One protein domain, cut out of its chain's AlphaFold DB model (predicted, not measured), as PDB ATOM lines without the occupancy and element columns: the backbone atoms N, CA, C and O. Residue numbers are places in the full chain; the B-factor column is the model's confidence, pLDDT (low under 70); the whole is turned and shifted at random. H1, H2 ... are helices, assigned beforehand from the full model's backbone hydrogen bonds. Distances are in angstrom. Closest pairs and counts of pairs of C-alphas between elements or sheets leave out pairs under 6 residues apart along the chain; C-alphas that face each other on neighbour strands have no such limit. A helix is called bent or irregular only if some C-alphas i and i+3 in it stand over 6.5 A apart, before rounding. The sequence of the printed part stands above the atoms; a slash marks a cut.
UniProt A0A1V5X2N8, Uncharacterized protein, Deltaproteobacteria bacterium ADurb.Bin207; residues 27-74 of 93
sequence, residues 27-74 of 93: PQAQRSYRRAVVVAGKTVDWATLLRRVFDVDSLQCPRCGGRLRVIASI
ATOM      1  N   PRO A  27      18.188  28.000  32.565       73.38
ATOM      2  CA  PRO A  27      17.687  27.738  31.228       73.38
ATOM      3  C   PRO A  27      16.404  28.529  31.003       73.38
ATOM      4  O   PRO A  27      15.478  28.458  31.812       73.38
ATOM      5  N   GLN A  28      16.317  29.260  29.892       66.12
ATOM      6  CA  GLN A  28      15.103  29.989  29.504       66.12
ATOM      7  C   GLN A  28      13.852  29.088  29.613       66.12
ATOM      8  O   GLN A  28      12.777  29.555  29.985       66.12
ATOM      9  N   ALA A  29      14.037  27.782  29.376       72.31
ATOM     10  CA  ALA A  29      13.066  26.710  29.579       72.31
ATOM     11  C   ALA A  29      12.582  26.539  31.037       72.31
ATOM     12  O   ALA A  29      11.393  26.349  31.271       72.31
ATOM     13  N   GLN A  30      13.465  26.624  32.037       72.94
ATOM     14  CA  GLN A  30      13.081  26.553  33.454       72.94
ATOM     15  C   GLN A  30      12.267  27.783  33.867       72.94
ATOM     16  O   GLN A  30      11.241  27.667  34.539       72.94
ATOM     17  N   ARG A  31      12.672  28.971  33.404       78.12
ATOM     18  CA  ARG A  31      11.969  30.229  33.695       78.12
ATOM     19  C   ARG A  31      10.587  30.287  33.040       78.12
ATOM     20  O   ARG A  31       9.630  30.749  33.669       78.12
ATOM     21  N   SER A  32      10.470  29.810  31.800       82.88
ATOM     22  CA  SER A  32       9.195  29.718  31.081       82.88
ATOM     23  C   SER A  32       8.269  28.674  31.703       82.88
ATOM     24  O   SER A  32       7.099  28.978  31.925       82.88
ATOM     25  N   TYR A  33       8.797  27.507  32.086       76.56
ATOM     26  CA  TYR A  33       8.049  26.484  32.817       76.56
ATOM     27  C   TYR A  33       7.496  27.030  34.136       76.56
ATOM     28  O   TYR A  33       6.301  26.929  34.401       76.56
ATOM     29  N   ARG A  34       8.332  27.704  34.935       78.31
ATOM     30  CA  ARG A  34       7.909  28.293  36.213       78.31
ATOM     31  C   ARG A  34       6.801  29.329  36.028       78.31
ATOM     32  O   ARG A  34       5.832  29.319  36.779       78.31
ATOM     33  N   ARG A  35       6.900  30.191  35.007       75.94
ATOM     34  CA  ARG A  35       5.829  31.141  34.656       75.94
ATOM     35  C   ARG A  35       4.554  30.431  34.213       75.94
ATOM     36  O   ARG A  35       3.485  30.823  34.659       75.94
ATOM     37  N   ALA A  36       4.657  29.392  33.388       74.94
ATOM     38  CA  ALA A  36       3.506  28.609  32.952       74.94
ATOM     39  C   ALA A  36       2.793  27.938  34.137       74.94
ATOM     40  O   ALA A  36       1.572  27.993  34.212       74.94
ATOM     41  N   VAL A  37       3.539  27.391  35.105       69.38
ATOM     42  CA  VAL A  37       2.985  26.814  36.343       69.38
ATOM     43  C   VAL A  37       2.258  27.870  37.183       69.38
ATOM     44  O   VAL A  37       1.166  27.607  37.682       69.38
ATOM     45  N   VAL A  38       2.828  29.073  37.307       70.81
ATOM     46  CA  VAL A  38       2.200  30.191  38.034       70.81
ATOM     47  C   VAL A  38       0.924  30.666  37.327       70.81
ATOM     48  O   VAL A  38      -0.100  30.837  37.981       70.81
ATOM     49  N   VAL A  39       0.955  30.826  35.997       72.12
ATOM     50  CA  VAL A  39      -0.201  31.249  35.181       72.12
ATOM     51  C   VAL A  39      -1.303  30.186  35.161       72.12
ATOM     52  O   VAL A  39      -2.480  30.528  35.202       72.12
ATOM     53  N   ALA A  40      -0.945  28.899  35.151       71.19
ATOM     54  CA  ALA A  40      -1.895  27.788  35.201       71.19
ATOM     55  C   ALA A  40      -2.613  27.656  36.560       71.19
ATOM     56  O   ALA A  40      -3.566  26.883  36.677       71.19
ATOM     57  N   GLY A  41      -2.176  28.394  37.590       62.31
ATOM     58  CA  GLY A  41      -2.921  28.594  38.835       62.31
ATOM     59  C   GLY A  41      -3.137  27.345  39.694       62.31
ATOM     60  O   GLY A  41      -3.917  27.389  40.640       62.31
ATOM     61  N   LYS A  42      -2.475  26.222  39.391       68.25
ATOM     62  CA  LYS A  42      -2.604  24.971  40.151       68.25
ATOM     63  C   LYS A  42      -1.229  24.374  40.400       68.25
ATOM     64  O   LYS A  42      -0.817  23.423  39.738       68.25
ATOM     65  N   THR A  43      -0.512  24.925  41.373       71.62
ATOM     66  CA  THR A  43       0.562  24.169  42.014       71.62
ATOM     67  C   THR A  43      -0.084  22.979  42.716       71.62
ATOM     68  O   THR A  43      -0.897  23.131  43.626       71.62
ATOM     69  N   VAL A  44       0.201  21.774  42.228       79.69
ATOM     70  CA  VAL A  44      -0.248  20.543  42.883       79.69
ATOM     71  C   VAL A  44       0.702  20.274  44.042       79.69
ATOM     72  O   VAL A  44       1.918  20.383  43.888       79.69
ATOM     73  N   ASP A  45       0.148  19.957  45.209       85.00
ATOM     74  CA  ASP A  45       0.950  19.607  46.376       85.00
ATOM     75  C   ASP A  45       1.717  18.291  46.137       85.00
ATOM     76  O   ASP A  45       1.232  17.375  45.466       85.00
ATOM     77  N   TRP A  46       2.926  18.203  46.688       88.44
ATOM     78  CA  TRP A  46       3.801  17.044  46.509       88.44
ATOM     79  C   TRP A  46       3.183  15.742  47.041       88.44
ATOM     80  O   TRP A  46       3.350  14.701  46.411       88.44
ATOM     81  N   ALA A  47       2.428  15.786  48.142       90.94
ATOM     82  CA  ALA A  47       1.744  14.608  48.675       90.94
ATOM     83  C   ALA A  47       0.656  14.111  47.709       90.94
ATOM     84  O   ALA A  47       0.561  12.916  47.443       90.94
ATOM     85  N   THR A  48      -0.109  15.024  47.100       90.44
ATOM     86  CA  THR A  48      -1.090  14.681  46.058       90.44
ATOM     87  C   THR A  48      -0.424  14.019  44.853       90.44
ATOM     88  O   THR A  48      -0.979  13.072  44.297       90.44
ATOM     89  N   LEU A  49       0.751  14.495  44.427       92.38
ATOM     90  CA  LEU A  49       1.483  13.881  43.313       92.38
ATOM     91  C   LEU A  49       1.963  12.471  43.657       92.38
ATOM     92  O   LEU A  49       1.710  11.542  42.890       92.38
ATOM     93  N   LEU A  50       2.595  12.302  44.819       93.88
ATOM     94  CA  LEU A  50       3.074  11.001  45.284       93.88
ATOM     95  C   LEU A  50       1.940   9.985  45.392       93.88
ATOM     96  O   LEU A  50       2.090   8.851  44.946       93.88
ATOM     97  N   ARG A  51       0.774  10.413  45.877       93.62
ATOM     98  CA  ARG A  51      -0.399   9.548  45.972       93.62
ATOM     99  C   ARG A  51      -0.932   9.126  44.605       93.62
ATOM    100  O   ARG A  51      -1.367   7.997  44.445       93.62
ATOM    101  N   ARG A  52      -0.887   9.999  43.597       93.12
ATOM    102  CA  ARG A  52      -1.348   9.654  42.240       93.12
ATOM    103  C   ARG A  52      -0.433   8.659  41.533       93.12
ATOM    104  O   ARG A  52      -0.929   7.833  40.781       93.12
ATOM    105  N   VAL A  53       0.880   8.796  41.715       96.19
ATOM    106  CA  VAL A  53       1.878   8.015  40.964       96.19
ATOM    107  C   VAL A  53       2.246   6.725  41.688       96.19
ATOM    108  O   VAL A  53       2.405   5.691  41.049       96.19
ATOM    109  N   PHE A  54       2.373   6.786  43.011       95.31
ATOM    110  CA  PHE A  54       2.906   5.697  43.828       95.31
ATOM    111  C   PHE A  54       1.916   5.171  44.874       95.31
ATOM    112  O   PHE A  54       2.271   4.261  45.611       95.31
ATOM    113  N   ASP A  55       0.712   5.746  44.979       93.62
ATOM    114  CA  ASP A  55      -0.258   5.452  46.050       93.62
ATOM    115  C   ASP A  55       0.301   5.661  47.475       93.62
ATOM    116  O   ASP A  55      -0.108   5.026  48.442       93.62
ATOM    117  N   VAL A  56       1.250   6.598  47.623       92.62
ATOM    118  CA  VAL A  56       1.868   6.958  48.911       92.62
ATOM    119  C   VAL A  56       1.437   8.356  49.355       92.62
ATOM    120  O   VAL A  56       1.590   9.322  48.610       92.62
ATOM    121  N   ASP A  57       0.969   8.487  50.604       92.06
ATOM    122  CA  ASP A  57       0.680   9.775  51.251       92.06
ATOM    123  C   ASP A  57       1.736  10.104  52.321       92.06
ATOM    124  O   ASP A  57       1.685   9.622  53.453       92.06
ATOM    125  N   SER A  58       2.709  10.949  51.967       91.06
ATOM    126  CA  SER A  58       3.810  11.343  52.859       91.06
ATOM    127  C   SER A  58       3.381  12.222  54.037       91.06
ATOM    128  O   SER A  58       4.148  12.400  54.986       91.06
ATOM    129  N   LEU A  59       2.165  12.776  54.000       94.44
ATOM    130  CA  LEU A  59       1.608  13.575  55.088       94.44
ATOM    131  C   LEU A  59       0.666  12.764  55.978       94.44
ATOM    132  O   LEU A  59       0.097  13.337  56.904       94.44
ATOM    133  N   GLN A  60       0.499  11.460  55.761       94.81
ATOM    134  CA  GLN A  60      -0.262  10.611  56.670       94.81
ATOM    135  C   GLN A  60       0.657   9.982  57.723       94.81
ATOM    136  O   GLN A  60       1.667   9.353  57.418       94.81
ATOM    137  N   CYS A  61       0.302  10.138  58.997       94.19
ATOM    138  CA  CYS A  61       1.022   9.496  60.087       94.19
ATOM    139  C   CYS A  61       0.796   7.975  60.045       94.19
ATOM    140  O   CYS A  61      -0.347   7.545  60.212       94.19
ATOM    141  N   PRO A  62       1.849   7.143  59.949       91.56
ATOM    142  CA  PRO A  62       1.691   5.689  59.893       91.56
ATOM    143  C   PRO A  62       1.209   5.080  61.218       91.56
ATOM    144  O   PRO A  62       0.743   3.948  61.239       91.56
ATOM    145  N   ARG A  63       1.309   5.814  62.338       94.00
ATOM    146  CA  ARG A  63       0.864   5.319  63.653       94.00
ATOM    147  C   ARG A  63      -0.604   5.600  63.952       94.00
ATOM    148  O   ARG A  63      -1.252   4.786  64.591       94.00
ATOM    149  N   CYS A  64      -1.097   6.784  63.588       95.62
ATOM    150  CA  CYS A  64      -2.436   7.241  63.981       95.62
ATOM    151  C   CYS A  64      -3.318   7.695  62.813       95.62
ATOM    152  O   CYS A  64      -4.451   8.101  63.044       95.62
ATOM    153  N   GLY A  65      -2.814   7.700  61.577       93.12
ATOM    154  CA  GLY A  65      -3.556   8.153  60.396       93.12
ATOM    155  C   GLY A  65      -3.780   9.669  60.309       93.12
ATOM    156  O   GLY A  65      -4.331  10.146  59.321       93.12
ATOM    157  N   GLY A  66      -3.350  10.449  61.305       94.38
ATOM    158  CA  GLY A  66      -3.486  11.909  61.298       94.38
ATOM    159  C   GLY A  66      -2.624  12.602  60.236       94.38
ATOM    160  O   GLY A  66      -1.650  12.034  59.745       94.38
ATOM    161  N   ARG A  67      -2.960  13.858  59.910       94.50
ATOM    162  CA  ARG A  67      -2.195  14.680  58.959       94.50
ATOM    163  C   ARG A  67      -0.952  15.272  59.632       94.50
ATOM    164  O   ARG A  67      -1.060  16.034  60.591       94.50
ATOM    165  N   LEU A  68       0.220  14.943  59.111       93.81
ATOM    166  CA  LEU A  68       1.499  15.557  59.444       93.81
ATOM    167  C   LEU A  68       1.653  16.905  58.722       93.81
ATOM    168  O   LEU A  68       1.006  17.172  57.708       93.81
ATOM    169  N   ARG A  69       2.539  17.756  59.247       91.88
ATOM    170  CA  ARG A  69       2.928  19.038  58.639       91.88
ATOM    171  C   ARG A  69       4.436  19.078  58.431       91.88
ATOM    172  O   ARG A  69       5.183  18.594  59.280       91.88
ATOM    173  N   VAL A  70       4.879  19.689  57.338       89.88
ATOM    174  CA  VAL A  70       6.306  19.942  57.102       89.88
ATOM    175  C   VAL A  70       6.774  21.023  58.073       89.88
ATOM    176  O   VAL A  70       6.150  22.078  58.161       89.88
ATOM    177  N   ILE A  71       7.849  20.750  58.815       93.94
ATOM    178  CA  ILE A  71       8.406  21.688  59.805       93.94
ATOM    179  C   ILE A  71       9.764  22.263  59.396       93.94
ATOM    180  O   ILE A  71      10.072  23.388  59.768       93.94
ATOM    181  N   ALA A  72      10.564  21.517  58.630       92.75
ATOM    182  CA  ALA A  72      11.876  21.939  58.151       92.75
ATOM    183  C   ALA A  72      12.315  21.076  56.959       92.75
ATOM    184  O   ALA A  72      11.878  19.931  56.820       92.75
ATOM    185  N   SER A  73      13.204  21.619  56.130       88.94
ATOM    186  CA  SER A  73      13.959  20.879  55.116       88.94
ATOM    187  C   SER A  73      15.403  20.717  55.584       88.94
ATOM    188  O   SER A  73      16.047  21.712  55.910       88.94
ATOM    189  N   ILE A  74      15.917  19.487  55.598       89.12
ATOM    190  CA  ILE A  74      17.321  19.216  55.927       89.12
ATOM    191  C   ILE A  74      18.131  19.353  54.638       89.12
ATOM    192  O   ILE A  74      17.918  18.597  53.694       89.12
TER     193      ILE A  74
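What this domain is: This is residues 27 to 74 of the 93 residues of an uncharacterized protein of Deltaproteobacteria bacterium ADurb.Bin207 (UniProt A0A1V5X2N8). The printed part is an elongated, open string of parts: the helix H1 sticks out at one end, the shorter helix H2 lies near the middle of the length, and a loop of residues 55 to 74 reaches the other end and folds back. The turn of this loop is around Cys 64, and its last residues come back along the long axis to the level of H2. The printed part has 48 residues with two named helices, H1 then H2, and no named strand. The class is all helix, though under half of the residues, 21 of 48, are in named elements. The whole is only just extended, close to loose, with a radius of gyration of the C-alphas of 14.7 A and spans of 44 by 25 by 18 A.

Where its parts are: H1, the longest helix, has 12 residues, 28 to 39, and measures 16.4 A from C-alpha 28 at (15.103, 29.989, 29.504) to C-alpha 39 at (-0.201, 31.249, 35.181). H2 is residues 46 to 54, 11.7 A from first to last C-alpha, and ends with C-alpha 54 at (2.906, 5.697, 43.828). Neither helix is bent.

How they stand to each other: Residues 27 to 45, of which 28 to 39 belong to H1, stand free: no C-alpha eight or more residues away along the chain is within 10 A. H1 and H2 are apart, with no C-alpha of the one within 8 A of the other. A short link of 6 residues joins them. In H1 and H2 every O i to N i+4 pair is within hydrogen-bond range.

The domain as a whole: The two C-alphas farthest apart, those of Gln 28 and Cys 64, are 44.9 A apart, and those of Pro 27 and Ile 74 are 26.1 A apart. The printed part has no cut. Residues 55 to 74 hold no named element. The mean pLDDT of the printed part is 85.3; residues 28, 37, 41 and 42 are under 70.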